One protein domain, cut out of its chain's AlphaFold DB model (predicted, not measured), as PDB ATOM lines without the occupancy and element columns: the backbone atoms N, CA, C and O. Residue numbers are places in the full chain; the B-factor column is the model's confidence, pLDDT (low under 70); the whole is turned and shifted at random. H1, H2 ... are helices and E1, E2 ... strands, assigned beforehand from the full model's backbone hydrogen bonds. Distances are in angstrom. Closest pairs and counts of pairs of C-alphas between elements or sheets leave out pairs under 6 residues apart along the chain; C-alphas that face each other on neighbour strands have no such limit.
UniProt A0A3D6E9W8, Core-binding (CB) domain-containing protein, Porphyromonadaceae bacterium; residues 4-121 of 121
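This is residues 4 to 121 of the 121 residues of the protein "Core-binding (CB) domain-containing protein" of Porphyromonadaceae bacterium (UniProt A0A3D6E9W8). The long helix H1 is the core of an elongated body, with the small strand hairpin of E1 and E2 packed along one side of it and helix H4 running back along another side. At the end where H1 begins, H5 turns off about perpendicular to H1, and residues 112 to 121 stick out; the short helices H2 and H3 and the loop of residues 62 to 80 lie toward the other end. The printed part has 118 residues, with five named helices and two strands in the order H1, H2, E1, E2, H3, H4, H5; the sheet is E1 - E2, antiparallel, and the class is mostly helix. The whole is loose, with a radius of gyration of the C-alphas of 18.6 A and spans of 60 by 34 by 24 A.

H1, residues 4 to 30, begins with C-alpha 4 at (168.420, 154.814, 199.032) and is 38.3 A long from first to last C-alpha. H2 is residues 37 to 40. E1, residues 43 to 47, is 13.2 A long, and E2, residues 50 to 54, is 12.6 A long. H3 is residues 58 to 61. H4, residues 81 to 97, begins with C-alpha 81 at (172.360, 140.887, 174.519) and is 24.1 A long. H5, residues 101 to 119, is 27.5 A long and ends with C-alpha 119 at (184.669, 172.492, 203.891).

H1 and H4 touch at a shallow tilt of 26 degrees, opposite ways; their closest C-alphas are those of Gln 23 and Phe 83, 6.2 A apart. The closest C-alphas of H1 and E1 are those of Gly 16 and Ile 44, at 6.1 A, and of H1 and E2 those of Leu 12 and Leu 51, at 5.9 A. E1 and E2 form a hairpin, antiparallel at 162 degrees, with N 45 and O 52 at 3.0 A and N 52 and O 45 at 2.8 A, within hydrogen-bond range. H4 is apart from both strands. H1 and H5 only just touch, with 3 pairs of C-alphas within 8 A, made by residues 6 to 7 and 104 to 107 alone; the closest are those of Phe 7 and Ile 107, at 7.2 A, and the lines are about perpendicular at 86 degrees. H2 is close to H1 but not clearly touching, with the C-alphas of Gly 24 and Tyr 39 closest at 6.5 A. H3 is close but not clearly touching to H4, with the C-alphas of Arg 60 and Asn 81 closest at 7.4 A. In H1, H4 and H5 every O i to N i+4 pair is within hydrogen-bond range; H2 and H3 are too short for such a pair.

The C-alphas of Gly 70 and Asn 120, the two farthest apart, are 64.5 A apart. The printed part has no cut and ends at the chain's last residue, Gln 121. The link from H3 to H4, 19 residues, is long. The mean pLDDT of the printed part is 90.5, and residues 118 to 121 are under 70.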
ATOM      1  N   LYS A   4     168.950 155.747 200.037       94.00
ATOM      2  CA  LYS A   4     168.420 154.814 199.032       94.00
ATOM      3  C   LYS A   4     168.809 155.234 197.619       94.00
ATOM      4  O   LYS A   4     169.322 154.414 196.867       94.00
ATOM      5  N   ASP A   5     168.636 156.510 197.280       93.69
ATOM      6  CA  ASP A   5     169.019 157.019 195.956       93.69
ATOM      7  C   ASP A   5     170.524 156.874 195.738       93.69
ATOM      8  O   ASP A   5     170.966 156.465 194.668       93.69
ATOM      9  N   ARG A   6     171.326 157.159 196.773       94.31
ATOM     10  CA  ARG A   6     172.783 157.022 196.696       94.31
ATOM     11  C   ARG A   6     173.206 155.566 196.514       94.31
ATOM     12  O   ARG A   6     174.091 155.298 195.708       94.31
ATOM     13  N   PHE A   7     172.557 154.636 197.211       96.31
ATOM     14  CA  PHE A   7     172.761 153.202 197.019       96.31
ATOM     15  C   PHE A   7     172.449 152.780 195.580       96.31
ATOM     16  O   PHE A   7     173.296 152.176 194.922       96.31
ATOM     17  N   ILE A   8     171.271 153.156 195.068       96.81
ATOM     18  CA  ILE A   8     170.860 152.840 193.697       96.81
ATOM     19  C   ILE A   8     171.880 153.403 192.704       96.81
ATOM     20  O   ILE A   8     172.368 152.672 191.844       96.81
ATOM     21  N   GLU A   9     172.271 154.672 192.838       95.88
ATOM     22  CA  GLU A   9     173.275 155.272 191.959       95.88
ATOM     23  C   GLU A   9     174.627 154.559 192.017       95.88
ATOM     24  O   GLU A   9     175.243 154.349 190.970       95.88
ATOM     25  N   ASN A  10     175.086 154.160 193.206       95.81
ATOM     26  CA  ASN A  10     176.340 153.429 193.373       95.81
ATOM     27  C   ASN A  10     176.292 152.074 192.645       95.81
ATOM     28  O   ASN A  10     177.199 151.767 191.867       95.81
ATOM     29  N   VAL A  11     175.214 151.300 192.830       97.88
ATOM     30  CA  VAL A  11     175.011 150.008 192.149       97.88
ATOM     31  C   VAL A  11     174.970 150.197 190.633       97.88
ATOM     32  O   VAL A  11     175.669 149.494 189.899       97.88
ATOM     33  N   LEU A  12     174.196 151.170 190.145       98.00
ATOM     34  CA  LEU A  12     174.069 151.443 188.713       98.00
ATOM     35  C   LEU A  12     175.396 151.895 188.089       98.00
ATOM     36  O   LEU A  12     175.723 151.459 186.983       98.00
ATOM     37  N   ARG A  13     176.177 152.738 188.778       97.31
ATOM     38  CA  ARG A  13     177.494 153.188 188.294       97.31
ATOM     39  C   ARG A  13     178.482 152.033 188.214       97.31
ATOM     40  O   ARG A  13     179.145 151.882 187.188       97.31
ATOM     41  N   ASP A  14     178.570 151.209 189.256       97.50
ATOM     42  CA  ASP A  14     179.476 150.058 189.264       97.50
ATOM     43  C   ASP A  14     179.092 149.045 188.173       97.50
ATOM     44  O   ASP A  14     179.920 148.684 187.334       97.50
ATOM     45  N   GLU A  15     177.817 148.658 188.084       97.94
ATOM     46  CA  GLU A  15     177.357 147.716 187.059       97.94
ATOM     47  C   GLU A  15     177.477 148.271 185.635       97.94
ATOM     48  O   GLU A  15     177.871 147.542 184.722       97.94
ATOM     49  N   GLY A  16     177.236 149.566 185.435       97.38
ATOM     50  CA  GLY A  16     177.470 150.236 184.159       97.38
ATOM     51  C   GLY A  16     178.945 150.210 183.736       97.38
ATOM     52  O   GLY A  16     179.270 149.853 182.598       97.38
ATOM     53  N   ASN A  17     179.863 150.500 184.659       97.50
ATOM     54  CA  ASN A  17     181.303 150.427 184.401       97.50
ATOM     55  C   ASN A  17     181.763 148.991 184.115       97.50
ATOM     56  O   ASN A  17     182.536 148.745 183.178       97.50
ATOM     57  N   ARG A  18     181.248 148.014 184.873       97.31
ATOM     58  CA  ARG A  18     181.497 146.588 184.627       97.31
ATOM     59  C   ARG A  18     180.979 146.169 183.254       97.31
ATOM     60  O   ARG A  18     181.703 145.465 182.546       97.31
ATOM     61  N   LEU A  19     179.805 146.645 182.835       96.81
ATOM     62  CA  LEU A  19     179.253 146.410 181.500       96.81
ATOM     63  C   LEU A  19     180.212 146.901 180.418       96.81
ATOM     64  O   LEU A  19     180.615 146.104 179.565       96.81
ATOM     65  N   LEU A  20     180.643 148.166 180.475       96.06
ATOM     66  CA  LEU A  20     181.569 148.728 179.485       96.06
ATOM     67  C   LEU A  20     182.864 147.924 179.386       96.06
ATOM     68  O   LEU A  20     183.315 147.612 178.274       96.06
ATOM     69  N   ARG A  21     183.442 147.560 180.536       96.31
ATOM     70  CA  ARG A  21     184.691 146.799 180.632       96.31
ATOM     71  C   ARG A  21     184.535 145.380 180.089       96.31
ATOM     72  O   ARG A  21     185.332 144.950 179.254       96.31
ATOM     73  N   ASN A  22     183.522 144.647 180.542       96.12
ATOM     74  CA  ASN A  22     183.307 143.244 180.187       96.12
ATOM     75  C   ASN A  22     182.926 143.088 178.716       96.12
ATOM     76  O   ASN A  22     183.509 142.262 178.005       96.12
ATOM     77  N   GLN A  23     182.007 143.928 178.243       95.62
ATOM     78  CA  GLN A  23     181.643 143.973 176.837       95.62
ATOM     79  C   GLN A  23     182.848 144.390 175.984       95.62
ATOM     80  O   GLN A  23     183.141 143.748 174.978       95.62
ATOM     81  N   GLY A  24     183.614 145.394 176.424       95.00
ATOM     82  CA  GLY A  24     184.814 145.861 175.732       95.00
ATOM     83  C   GLY A  24     185.866 144.764 175.550       95.00
ATOM     84  O   GLY A  24     186.399 144.590 174.452       95.00
ATOM     85  N   LYS A  25     186.125 143.966 176.594       94.69
ATOM     86  CA  LYS A  25     187.003 142.785 176.504       94.69
ATOM     87  C   LYS A  25     186.498 141.785 175.460       94.69
ATOM     88  O   LYS A  25     187.284 141.253 174.679       94.69
ATOM     89  N   ALA A  26     185.190 141.535 175.423       93.25
ATOM     90  CA  ALA A  26     184.602 140.608 174.463       93.25
ATOM     91  C   ALA A  26     184.643 141.131 173.023       93.25
ATOM     92  O   ALA A  26     184.934 140.350 172.119       93.25
ATOM     93  N   LEU A  27     184.407 142.430 172.814       92.88
ATOM     94  CA  LEU A  27     184.543 143.086 171.515       92.88
ATOM     95  C   LEU A  27     185.968 142.910 170.978       92.88
ATOM     96  O   LEU A  27     186.137 142.369 169.888       92.88
ATOM     97  N   ARG A  28     186.985 143.247 171.786       92.50
ATOM     98  CA  ARG A  28     188.404 143.081 171.420       92.50
ATOM     99  C   ARG A  28     188.787 141.638 171.108       92.50
ATOM    100  O   ARG A  28     189.555 141.395 170.190       92.50
ATOM    101  N   LYS A  29     188.231 140.672 171.843       91.56
ATOM    102  CA  LYS A  29     188.520 139.249 171.623       91.56
ATOM    103  C   LYS A  29     187.838 138.673 170.375       91.56
ATOM    104  O   LYS A  29     188.321 137.690 169.824       91.56
ATOM    105  N   ARG A  30     186.673 139.197 169.974       89.19
ATOM    106  CA  ARG A  30     185.788 138.538 168.987       89.19
ATOM    107  C   ARG A  30     185.686 139.243 167.641       89.19
ATOM    108  O   ARG A  30     185.180 138.617 166.702       89.19
ATOM    109  N   LEU A  31     186.095 140.505 167.553       87.56
ATOM    110  CA  LEU A  31     185.971 141.335 166.358       87.56
ATOM    111  C   LEU A  31     187.345 141.836 165.903       87.56
ATOM    112  O   LEU A  31     188.228 142.076 166.720       87.56
ATOM    113  N   LYS A  32     187.492 142.024 164.590       86.94
ATOM    114  CA  LYS A  32     188.589 142.796 163.999       86.94
ATOM    115  C   LYS A  32     188.065 144.198 163.700       86.94
ATOM    116  O   LYS A  32     187.033 144.326 163.039       86.94
ATOM    117  N   PHE A  33     188.731 145.228 164.208       85.44
ATOM    118  CA  PHE A  33     188.315 146.616 164.010       85.44
ATOM    119  C   PHE A  33     189.031 147.235 162.815       85.44
ATOM    120  O   PHE A  33     190.205 146.964 162.600       85.44
ATOM    121  N   HIS A  34     188.310 148.081 162.081       84.62
ATOM    122  CA  HIS A  34     188.893 148.979 161.080       84.62
ATOM    123  C   HIS A  34     188.857 150.430 161.580       84.62
ATOM    124  O   HIS A  34     189.868 151.111 161.568       84.62
ATOM    125  N   THR A  35     187.709 150.885 162.097       82.81
ATOM    126  CA  THR A  35     187.497 152.279 162.540       82.81
ATOM    127  C   THR A  35     187.345 152.441 164.054       82.81
ATOM    128  O   THR A  35     187.070 153.541 164.513       82.81
ATOM    129  N   HIS A  36     187.431 151.353 164.832       87.69
ATOM    130  CA  HIS A  36     187.230 151.301 166.297       87.69
ATOM    131  C   HIS A  36     185.914 151.891 166.853       87.69
ATOM    132  O   HIS A  36     185.618 151.730 168.035       87.69
ATOM    133  N   ARG A  37     185.030 152.425 166.002       88.38
ATOM    134  CA  ARG A  37     183.764 153.077 166.375       88.38
ATOM    135  C   ARG A  37     182.869 152.227 167.281       88.38
ATOM    136  O   ARG A  37     182.284 152.751 168.224       88.38
ATOM    137  N   LEU A  38     182.798 150.919 167.027       87.56
ATOM    138  CA  LEU A  38     182.076 149.946 167.865       87.56
ATOM    139  C   LEU A  38     182.586 149.894 169.311       87.56
ATOM    140  O   LEU A  38     181.847 149.546 170.221       87.56
ATOM    141  N   TYR A  39     183.864 150.184 169.527       89.94
ATOM    142  CA  TYR A  39     184.470 150.180 170.848       89.94
ATOM    143  C   TYR A  39     184.372 151.557 171.515       89.94
ATOM    144  O   TYR A  39     183.961 151.613 172.676       89.94
ATOM    145  N   ASP A  40     184.700 152.626 170.781       91.06
ATOM    146  CA  ASP A  40     184.957 153.969 171.332       91.06
ATOM    147  C   ASP A  40     183.695 154.801 171.588       91.06
ATOM    148  O   ASP A  40     183.671 155.671 172.453       91.06
ATOM    149  N   THR A  41     182.615 154.545 170.848       92.50
ATOM    150  CA  THR A  41     181.369 155.328 170.977       92.50
ATOM    151  C   THR A  41     180.498 154.903 172.155       92.50
ATOM    152  O   THR A  41     179.467 155.522 172.423       92.50
ATOM    153  N   ARG A  42     180.894 153.841 172.859       94.50
ATOM    154  CA  ARG A  42     180.128 153.280 173.964       94.50
ATOM    155  C   ARG A  42     180.277 154.150 175.200       94.50
ATOM    156  O   ARG A  42     181.391 154.448 175.622       94.50
ATOM    157  N   ARG A  43     179.155 154.532 175.798       96.06
ATOM    158  CA  ARG A  43     179.119 155.413 176.969       96.06
ATOM    159  C   ARG A  43     178.076 154.938 177.961       96.06
ATOM    160  O   ARG A  43     177.052 154.377 177.579       96.06
ATOM    161  N   ILE A  44     178.351 155.195 179.230       97.00
ATOM    162  CA  ILE A  44     177.428 154.972 180.333       97.00
ATOM    163  C   ILE A  44     177.192 156.310 181.016       97.00
ATOM    164  O   ILE A  44     178.140 157.052 181.264       97.00
ATOM    165  N   SER A  45     175.938 156.592 181.342       97.00
ATOM    166  CA  SER A  45     175.576 157.657 182.269       97.00
ATOM    167  C   SER A  45     174.582 157.133 183.297       97.00
ATOM    168  O   SER A  45     173.780 156.244 183.009       97.00
ATOM    169  N   VAL A  46     174.663 157.669 184.511       96.81
ATOM    170  CA  VAL A  46     173.718 157.383 185.591       96.81
ATOM    171  C   VAL A  46     173.159 158.710 186.067       96.81
ATOM    172  O   VAL A  46     173.924 159.580 186.477       96.81
ATOM    173  N   SER A  47     171.843 158.856 185.982       93.94
ATOM    174  CA  SER A  47     171.108 160.050 186.402       93.94
ATOM    175  C   SER A  47     169.723 159.636 186.871       93.94
ATOM    176  O   SER A  47     169.113 158.793 186.216       93.94
ATOM    177  N   GLU A  48     169.219 160.227 187.955       89.94
ATOM    178  CA  GLU A  48     167.837 160.017 188.427       89.94
ATOM    179  C   GLU A  48     167.482 158.527 188.576       89.94
ATOM    180  O   GLU A  48     166.465 158.051 188.074       89.94
ATOM    181  N   SER A  49     168.373 157.747 189.202       91.19
ATOM    182  CA  SER A  49     168.197 156.294 189.369       91.19
ATOM    183  C   SER A  49     168.057 155.512 188.051       91.19
ATOM    184  O   SER A  49     167.563 154.384 188.031       91.19
ATOM    185  N   ARG A  50     168.533 156.078 186.934       94.88
ATOM    186  CA  ARG A  50     168.519 155.449 185.612       94.88
ATOM    187  C   ARG A  50     169.928 155.269 185.066       94.88
ATOM    188  O   ARG A  50     170.665 156.235 184.878       94.88
ATOM    189  N   LEU A  51     170.266 154.028 184.723       97.00
ATOM    190  CA  LEU A  51     171.461 153.688 183.954       97.00
ATOM    191  C   LEU A  51     171.159 153.773 182.455       97.00
ATOM    192  O   LEU A  51     170.339 153.016 181.939       97.00
ATOM    193  N   THR A  52     171.854 154.656 181.744       97.44
ATOM    194  CA  THR A  52     171.765 154.782 180.285       97.44
ATOM    195  C   THR A  52     173.030 154.232 179.645       97.44
ATOM    196  O   THR A  52     174.126 154.738 179.881       97.44
ATOM    197  N   PHE A  53     172.878 153.212 178.800       96.06
ATOM    198  CA  PHE A  53     173.959 152.662 177.986       96.06
ATOM    199  C   PHE A  53     173.785 153.080 176.527       96.06
ATOM    200  O   PHE A  53     172.863 152.632 175.848       96.06
ATOM    201  N   THR A  54     174.680 153.938 176.045       95.44
ATOM    202  CA  THR A  54     174.708 154.395 174.653       95.44
ATOM    203  C   THR A  54     175.751 153.604 173.883       95.44
ATOM    204  O   THR A  54     176.889 153.483 174.333       95.44
ATOM    205  N   HIS A  55     175.381 153.081 172.717       94.19
ATOM    206  CA  HIS A  55     176.271 152.329 171.839       94.19
ATOM    207  C   HIS A  55     175.775 152.384 170.389       94.19
ATOM    208  O   HIS A  55     174.633 152.758 170.118       94.19
ATOM    209  N   THR A  56     176.612 151.978 169.432       92.25
ATOM    210  CA  THR A  56     176.169 151.887 168.032       92.25
ATOM    211  C   THR A  56     175.110 150.802 167.848       92.25
ATOM    212  O   THR A  56     175.288 149.673 168.312       92.25
ATOM    213  N   VAL A  57     174.050 151.110 167.091       87.06
ATOM    214  CA  VAL A  57     172.969 150.159 166.757       87.06
ATOM    215  C   VAL A  57     173.523 148.891 166.097       87.06
ATOM    216  O   VAL A  57     173.009 147.798 166.335       87.06
ATOM    217  N   TYR A  58     174.631 149.020 165.351       85.88
ATOM    218  CA  TYR A  58     175.304 147.905 164.684       85.88
ATOM    219  C   TYR A  58     175.625 146.718 165.621       85.88
ATOM    220  O   TYR A  58     175.552 145.561 165.207       85.88
ATOM    221  N   GLU A  59     175.888 146.975 166.908       87.81
ATOM    222  CA  GLU A  59     176.159 145.927 167.904       87.81
ATOM    223  C   GLU A  59     175.043 144.883 168.027       87.81
ATOM    224  O   GLU A  59     175.328 143.704 168.244       87.81
ATOM    225  N   ARG A  60     173.777 145.287 167.868       86.69
ATOM    226  CA  ARG A  60     172.631 144.373 167.976       86.69
ATOM    227  C   ARG A  60     172.594 143.366 166.833       86.69
ATOM    228  O   ARG A  60     172.315 142.189 167.062       86.69
ATOM    229  N   PHE A  61     172.945 143.797 165.624       85.50
ATOM    230  CA  PHE A  61     172.953 142.927 164.446       85.50
ATOM    231  C   PHE A  61     174.034 141.844 164.528       85.50
ATOM    232  O   PHE A  61     173.858 140.749 163.996       85.50
ATOM    233  N   LEU A  62     175.120 142.095 165.262       86.56
ATOM    234  CA  LEU A  62     176.184 141.111 165.498       86.56
ATOM    235  C   LEU A  62     175.736 139.931 166.388       86.56
ATOM    236  O   LEU A  62     176.391 138.882 166.416       86.56
ATOM    237  N   ASP A  63     174.601 140.066 167.080       88.25
ATOM    238  CA  ASP A  63     173.988 138.999 167.874       88.25
ATOM    239  C   ASP A  63     172.874 138.238 167.132       88.25
ATOM    240  O   ASP A  63     172.441 137.178 167.604       88.25
ATOM    241  N   MET A  64     172.428 138.723 165.968       86.44
ATOM    242  CA  MET A  64     171.344 138.111 165.195       86.44
ATOM    243  C   MET A  64     171.788 136.813 164.503       86.44
ATOM    244  O   MET A  64     172.915 136.677 164.033       86.44
ATOM    245  N   LYS A  65     170.885 135.821 164.444       82.44
ATOM    246  CA  LYS A  65     171.118 134.556 163.713       82.44
ATOM    247  C   LYS A  65     170.787 134.673 162.233       82.44
ATOM    248  O   LYS A  65     171.443 134.035 161.424       82.44
ATOM    249  N   ARG A  66     169.728 135.410 161.915       83.94
ATOM    250  CA  ARG A  66     169.237 135.638 160.561       83.94
ATOM    251  C   ARG A  66     169.291 137.131 160.315       83.94
ATOM    252  O   ARG A  66     168.841 137.888 161.173       83.94
ATOM    253  N   LEU A  67     169.896 137.517 159.208       79.19
ATOM    254  CA  LEU A  67     169.889 138.886 158.726       79.19
ATOM    255  C   LEU A  67     168.655 139.108 157.839       79.19
ATOM    256  O   LEU A  67     167.948 138.159 157.494       79.19
ATOM    257  N   GLN A  68     168.362 140.371 157.535       76.00
ATOM    258  CA  GLN A  68     167.173 140.765 156.773       76.00
ATOM    259  C   GLN A  68     167.185 140.223 155.334       76.00
ATOM    260  O   GLN A  68     166.132 139.956 154.771       76.00
ATOM    261  N   ASP A  69     168.373 139.997 154.780       80.75
ATOM    262  CA  ASP A  69     168.631 139.384 153.471       80.75
ATOM    263  C   ASP A  69     168.460 137.848 153.462       80.75
ATOM    264  O   ASP A  69     168.735 137.194 152.462       80.75
ATOM    265  N   GLY A  70     168.047 137.245 154.584       77.81
ATOM    266  CA  GLY A  70     167.907 135.794 154.728       77.81
ATOM    267  C   GLY A  70     169.210 135.067 155.074       77.81
ATOM    268  O   GLY A  70     169.178 133.871 155.384       77.81
ATOM    269  N   THR A  71     170.348 135.770 155.122       80.56
ATOM    270  CA  THR A  71     171.643 135.171 155.451       80.56
ATOM    271  C   THR A  71     171.644 134.645 156.886       80.56
ATOM    272  O   THR A  71     171.396 135.369 157.857       80.56
ATOM    273  N   ILE A  72     171.966 133.358 157.045       80.12
ATOM    274  CA  ILE A  72     172.108 132.720 158.355       80.12
ATOM    275  C   ILE A  72     173.554 132.868 158.828       80.12
ATOM    276  O   ILE A  72     174.473 132.240 158.301       80.12
ATOM    277  N   GLN A  73     173.766 133.645 159.888       75.88
ATOM    278  CA  GLN A  73     175.075 133.725 160.523       75.88
ATOM    279  C   GLN A  73     175.424 132.398 161.201       75.88
ATOM    280  O   GLN A  73     174.775 131.975 162.164       75.88
ATOM    281  N   ARG A  74     176.520 131.775 160.745       71.62
ATOM    282  CA  ARG A  74     177.055 130.523 161.312       71.62
ATOM    283  C   ARG A  74     177.362 130.628 162.811       71.62
ATOM    284  O   ARG A  74     177.202 129.648 163.532       71.62
ATOM    285  N   ARG A  75     177.803 131.792 163.305       76.19
ATOM    286  CA  ARG A  75     178.125 132.009 164.728       76.19
ATOM    287  C   ARG A  75     177.679 133.392 165.196       76.19
ATOM    288  O   ARG A  75     178.228 134.396 164.756       76.19
ATOM    289  N   ARG A  76     176.753 133.430 166.162       82.75
ATOM    290  CA  ARG A  76     176.366 134.668 166.863       82.75
ATOM    291  C   ARG A  76     177.554 135.193 167.664       82.75
ATOM    292  O   ARG A  76     178.143 134.433 168.440       82.75
ATOM    293  N   ARG A  77     177.881 136.482 167.540       85.94
ATOM    294  CA  ARG A  77     179.030 137.067 168.249       85.94
ATOM    295  C   ARG A  77     178.780 137.192 169.753       85.94
ATOM    296  O   ARG A  77     179.753 137.163 170.502       85.94
ATOM    297  N   ARG A  78     177.517 137.231 170.206       88.88
ATOM    298  CA  ARG A  78     177.092 137.294 171.623       88.88
ATOM    299  C   ARG A  78     177.799 138.423 172.385       88.88
ATOM    300  O   ARG A  78     178.387 138.175 173.444       88.88
ATOM    301  N   ILE A  79     177.810 139.615 171.802       90.56
ATOM    302  CA  ILE A  79     178.526 140.809 172.269       90.56
ATOM    303  C   ILE A  79     177.609 141.900 172.822       90.56
ATOM    304  O   ILE A  79     178.112 142.813 173.465       90.56
ATOM    305  N   HIS A  80     176.297 141.817 172.607       91.94
ATOM    306  CA  HIS A  80     175.358 142.828 173.079       91.94
ATOM    307  C   HIS A  80     174.400 142.232 174.114       91.94
ATOM    308  O   HIS A  80     174.593 142.422 175.317       91.94
ATOM    309  N   ASN A  81     173.445 141.405 173.678       91.31
ATOM    310  CA  ASN A  81     172.360 140.887 174.519       91.31
ATOM    311  C   ASN A  81     172.892 140.146 175.750       91.31
ATOM    312  O   ASN A  81     172.392 140.324 176.856       91.31
ATOM    313  N   ARG A  82     173.949 139.343 175.581       93.38
ATOM    314  CA  ARG A  82     174.564 138.605 176.695       93.38
ATOM    315  C   ARG A  82     175.010 139.533 177.829       93.38
ATOM    316  O   ARG A  82     174.830 139.178 178.988       93.38
ATOM    317  N   PHE A  83     175.620 140.669 177.499       94.94
ATOM    318  CA  PHE A  83     176.158 141.597 178.492       94.94
ATOM    319  C   PHE A  83     175.049 142.455 179.092       94.94
ATOM    320  O   PHE A  83     174.967 142.540 180.311       94.94
ATOM    321  N   VAL A  84     174.151 142.991 178.260       94.75
ATOM    322  CA  VAL A  84     173.010 143.792 178.727       94.75
ATOM    323  C   VAL A  84     172.147 142.995 179.707       94.75
ATOM    324  O   VAL A  84     171.944 143.431 180.834       94.75
ATOM    325  N   TYR A  85     171.710 141.786 179.339       95.25
ATOM    326  CA  TYR A  85     170.880 140.968 180.232       95.25
ATOM    327  C   TYR A  85     171.650 140.391 181.422       95.25
ATOM    328  O   TYR A  85     171.056 140.141 182.468       95.25
ATOM    329  N   GLY A  86     172.959 140.158 181.282       96.88
ATOM    330  CA  GLY A  86     173.805 139.744 182.401       96.88
ATOM    331  C   GLY A  86     173.863 140.820 183.484       96.88
ATOM    332  O   GLY A  86     173.580 140.539 184.644       96.88
ATOM    333  N   HIS A  87     174.145 142.062 183.087       97.06
ATOM    334  CA  HIS A  87     174.200 143.195 184.008       97.06
ATOM    335  C   HIS A  87     172.822 143.605 184.520       97.06
ATOM    336  O   HIS A  87     172.703 143.915 185.695       97.06
ATOM    337  N   TYR A  88     171.766 143.511 183.708       97.00
ATOM    338  CA  TYR A  88     170.394 143.712 184.186       97.00
ATOM    339  C   TYR A  88     170.058 142.791 185.372       97.00
ATOM    340  O   TYR A  88     169.555 143.251 186.393       97.00
ATOM    341  N   ARG A  89     170.388 141.495 185.268       97.81
ATOM    342  CA  ARG A  89     170.172 140.530 186.360       97.81
ATOM    343  C   ARG A  89     171.054 140.813 187.572       97.81
ATOM    344  O   ARG A  89     170.571 140.694 188.689       97.81
ATOM    345  N   SER A  90     172.312 141.194 187.341       97.75
ATOM    346  CA  SER A  90     173.227 141.619 188.406       97.75
ATOM    347  C   SER A  90     172.633 142.794 189.182       97.75
ATOM    348  O   SER A  90     172.418 142.679 190.380       97.75
ATOM    349  N   ILE A  91     172.241 143.871 188.492       97.81
ATOM    350  CA  ILE A  91     171.596 145.047 189.090       97.81
ATOM    351  C   ILE A  91     170.370 144.635 189.908       97.81
ATOM    352  O   ILE A  91     170.275 145.010 191.069       97.81
ATOM    353  N   ALA A  92     169.464 143.833 189.342       97.56
ATOM    354  CA  ALA A  92     168.265 143.391 190.052       97.56
ATOM    355  C   ALA A  92     168.595 142.621 191.342       97.56
ATOM    356  O   ALA A  92     168.009 142.902 192.383       97.56
ATOM    357  N   GLY A  93     169.555 141.692 191.293       98.12
ATOM    358  CA  GLY A  93     169.986 140.940 192.474       98.12
ATOM    359  C   GLY A  93     170.609 141.841 193.539       98.12
ATOM    360  O   GLY A  93     170.255 141.752 194.710       98.12
ATOM    361  N   ARG A  94     171.484 142.761 193.130       97.88
ATOM    362  CA  ARG A  94     172.145 143.695 194.046       97.88
ATOM    363  C   ARG A  94     171.152 144.638 194.712       97.88
ATOM    364  O   ARG A  94     171.178 144.799 195.922       97.88
ATOM    365  N   LEU A  95     170.221 145.200 193.944       96.69
ATOM    366  CA  LEU A  95     169.172 146.060 194.494       96.69
ATOM    367  C   LEU A  95     168.246 145.316 195.465       96.69
ATOM    368  O   LEU A  95     167.744 145.932 196.401       96.69
ATOM    369  N   LEU A  96     168.023 144.017 195.250       96.69
ATOM    370  CA  LEU A  96     167.172 143.197 196.107       96.69
ATOM    371  C   LEU A  96     167.857 142.793 197.420       96.69
ATOM    372  O   LEU A  96     167.191 142.744 198.449       96.69
ATOM    373  N   TYR A  97     169.158 142.488 197.386       97.19
ATOM    374  CA  TYR A  97     169.845 141.836 198.507       97.19
ATOM    375  C   TYR A  97     170.927 142.683 199.189       97.19
ATOM    376  O   TYR A  97     171.213 142.449 200.357       97.19
ATOM    377  N   GLU A  98     171.529 143.658 198.505       97.00
ATOM    378  CA  GLU A  98     172.680 144.416 199.030       97.00
ATOM    379  C   GLU A  98     172.280 145.709 199.757       97.00
ATOM    380  O   GLU A  98     173.146 146.470 200.175       97.00
ATOM    381  N   PHE A  99     170.986 145.989 199.933       96.31
ATOM    382  CA  PHE A  99     170.548 147.132 200.740       96.31
ATOM    383  C   PHE A  99     170.460 146.754 202.228       96.31
ATOM    384  O   PHE A  99     169.371 146.622 202.787       96.31
ATOM    385  N   THR A 100     171.619 146.536 202.852       97.06
ATOM    386  CA  THR A 100     171.761 146.116 204.258       97.06
ATOM    387  C   THR A 100     172.121 147.292 205.177       97.06
ATOM    388  O   THR A 100     172.495 148.369 204.708       97.06
ATOM    389  N   GLU A 101     172.036 147.101 206.501       96.25
ATOM    390  CA  GLU A 101     172.419 148.142 207.475       96.25
ATOM    391  C   GLU A 101     173.912 148.501 207.386       96.25
ATOM    392  O   GLU A 101     174.276 149.670 207.510       96.25
ATOM    393  N   GLU A 102     174.770 147.522 207.090       96.12
ATOM    394  CA  GLU A 102     176.198 147.738 206.835       96.12
ATOM    395  C   GLU A 102     176.402 148.686 205.646       96.12
ATOM    396  O   GLU A 102     177.045 149.726 205.779       96.12
ATOM    397  N   THR A 103     175.748 148.414 204.514       94.75
ATOM    398  CA  THR A 103     175.821 149.276 203.326       94.75
ATOM    399  C   THR A 103     175.238 150.670 203.581       94.75
ATOM    400  O   THR A 103     175.750 151.671 203.077       94.75
ATOM    401  N   ILE A 104     174.179 150.777 204.389       95.50
ATOM    402  CA  ILE A 104     173.632 152.072 204.822       95.50
ATOM    403  C   ILE A 104     174.688 152.864 205.597       95.50
ATOM    404  O   ILE A 104     174.854 154.065 205.355       95.50
ATOM    405  N   GLN A 105     175.399 152.211 206.515       96.25
ATOM    406  CA  GLN A 105     176.433 152.840 207.324       96.25
ATOM    407  C   GLN A 105     177.634 153.281 206.476       96.25
ATOM    408  O   GLN A 105     178.046 154.439 206.578       96.25
ATOM    409  N   GLU A 106     178.110 152.436 205.563       94.94
ATOM    410  CA  GLU A 106     179.160 152.789 204.597       94.94
ATOM    411  C   GLU A 106     178.775 154.022 203.766       94.94
ATOM    412  O   GLU A 106     179.556 154.966 203.601       94.94
ATOM    413  N   ILE A 107     177.531 154.071 203.273       95.12
ATOM    414  CA  ILE A 107     177.041 155.220 202.507       95.12
ATOM    415  C   ILE A 107     177.011 156.476 203.382       95.12
ATOM    416  O   ILE A 107     177.442 157.540 202.928       95.12
ATOM    417  N   ARG A 108     176.553 156.383 204.637       95.00
ATOM    418  CA  ARG A 108     176.564 157.519 205.579       95.00
ATOM    419  C   ARG A 108     177.974 158.055 205.795       95.00
ATOM    420  O   ARG A 108     178.164 159.271 205.808       95.00
ATOM    421  N   GLU A 109     178.953 157.174 205.957       94.62
ATOM    422  CA  GLU A 109     180.353 157.549 206.146       94.62
ATOM    423  C   GLU A 109     180.939 158.209 204.899       94.62
ATOM    424  O   GLU A 109     181.542 159.279 205.009       94.62
ATOM    425  N   SER A 110     180.659 157.668 203.710       91.81
ATOM    426  CA  SER A 110     181.093 158.273 202.442       91.81
ATOM    427  C   SER A 110     180.552 159.700 202.263       91.81
ATOM    428  O   SER A 110     181.297 160.613 201.906       91.81
ATOM    429  N   ILE A 111     179.280 159.936 202.612       91.31
ATOM    430  CA  ILE A 111     178.653 161.264 202.542       91.31
ATOM    431  C   ILE A 111     179.294 162.219 203.556       91.31
ATOM    432  O   ILE A 111     179.528 163.389 203.248       91.31
ATOM    433  N   LYS A 112     179.596 161.746 204.773       91.31
ATOM    434  CA  LYS A 112     180.305 162.556 205.775       91.31
ATOM    435  C   LYS A 112     181.681 162.976 205.257       91.31
ATOM    436  O   LYS A 112     182.002 164.159 205.359       91.31
ATOM    437  N   GLN A 113     182.455 162.061 204.677       89.25
ATOM    438  CA  GLN A 113     183.787 162.350 204.131       89.25
ATOM    439  C   GLN A 113     183.740 163.361 202.974       89.25
ATOM    440  O   GLN A 113     184.485 164.340 202.995       89.25
ATOM    441  N   GLU A 114     182.813 163.198 202.020       86.81
ATOM    442  CA  GLU A 114     182.608 164.153 200.914       86.81
ATOM    443  C   GLU A 114     182.319 165.576 201.422       86.81
ATOM    444  O   GLU A 114     182.844 166.558 200.894       86.81
ATOM    445  N   ASN A 115     181.515 165.696 202.482       84.75
ATOM    446  CA  ASN A 115     181.177 166.989 203.072       84.75
ATOM    447  C   ASN A 115     182.348 167.634 203.831       84.75
ATOM    448  O   ASN A 115     182.444 168.859 203.847       84.75
ATOM    449  N   HIS A 116     183.237 166.847 204.445       78.19
ATOM    450  CA  HIS A 116     184.434 167.383 205.107       78.19
ATOM    451  C   HIS A 116     185.468 167.868 204.085       78.19
ATOM    452  O   HIS A 116     186.026 168.948 204.258       78.19
ATOM    453  N   GLY A 117     185.662 167.137 202.981       74.56
ATOM    454  CA  GLY A 117     186.555 167.559 201.896       74.56
ATOM    455  C   GLY A 117     186.136 168.875 201.231       74.56
ATOM    456  O   GLY A 117     186.993 169.654 200.833       74.56
ATOM    457  N   ARG A 118     184.828 169.163 201.170       69.00
ATOM    458  CA  ARG A 118     184.286 170.430 200.644       69.00
ATOM    459  C   ARG A 118     184.403 171.624 201.591       69.00
ATOM    460  O   ARG A 118     184.329 172.746 201.120       69.00
ATOM    461  N   LYS A 119     184.520 171.404 202.904       62.53
ATOM    462  CA  LYS A 119     184.669 172.492 203.891       62.53
ATOM    463  C   LYS A 119     186.113 172.981 204.035       62.53
ATOM    464  O   LYS A 119     186.326 174.042 204.602       62.53
ATOM    465  N   ASN A 120     187.072 172.196 203.549       57.69
ATOM    466  CA  ASN A 120     188.505 172.487 203.608       57.69
ATOM    467  C   ASN A 120     189.058 173.017 202.264       57.69
ATOM    468  O   ASN A 120     190.272 173.008 202.065       57.69
ATOM    469  N   GLN A 121     188.174 173.424 201.348       50.38
ATOM    470  CA  GLN A 121     188.457 174.143 200.098       50.38
ATOM    471  C   GLN A 121     187.782 175.509 200.161       50.38
ATOM    472  O   GLN A 121     188.368 176.460 199.606       50.38
TER     473      GLN A 121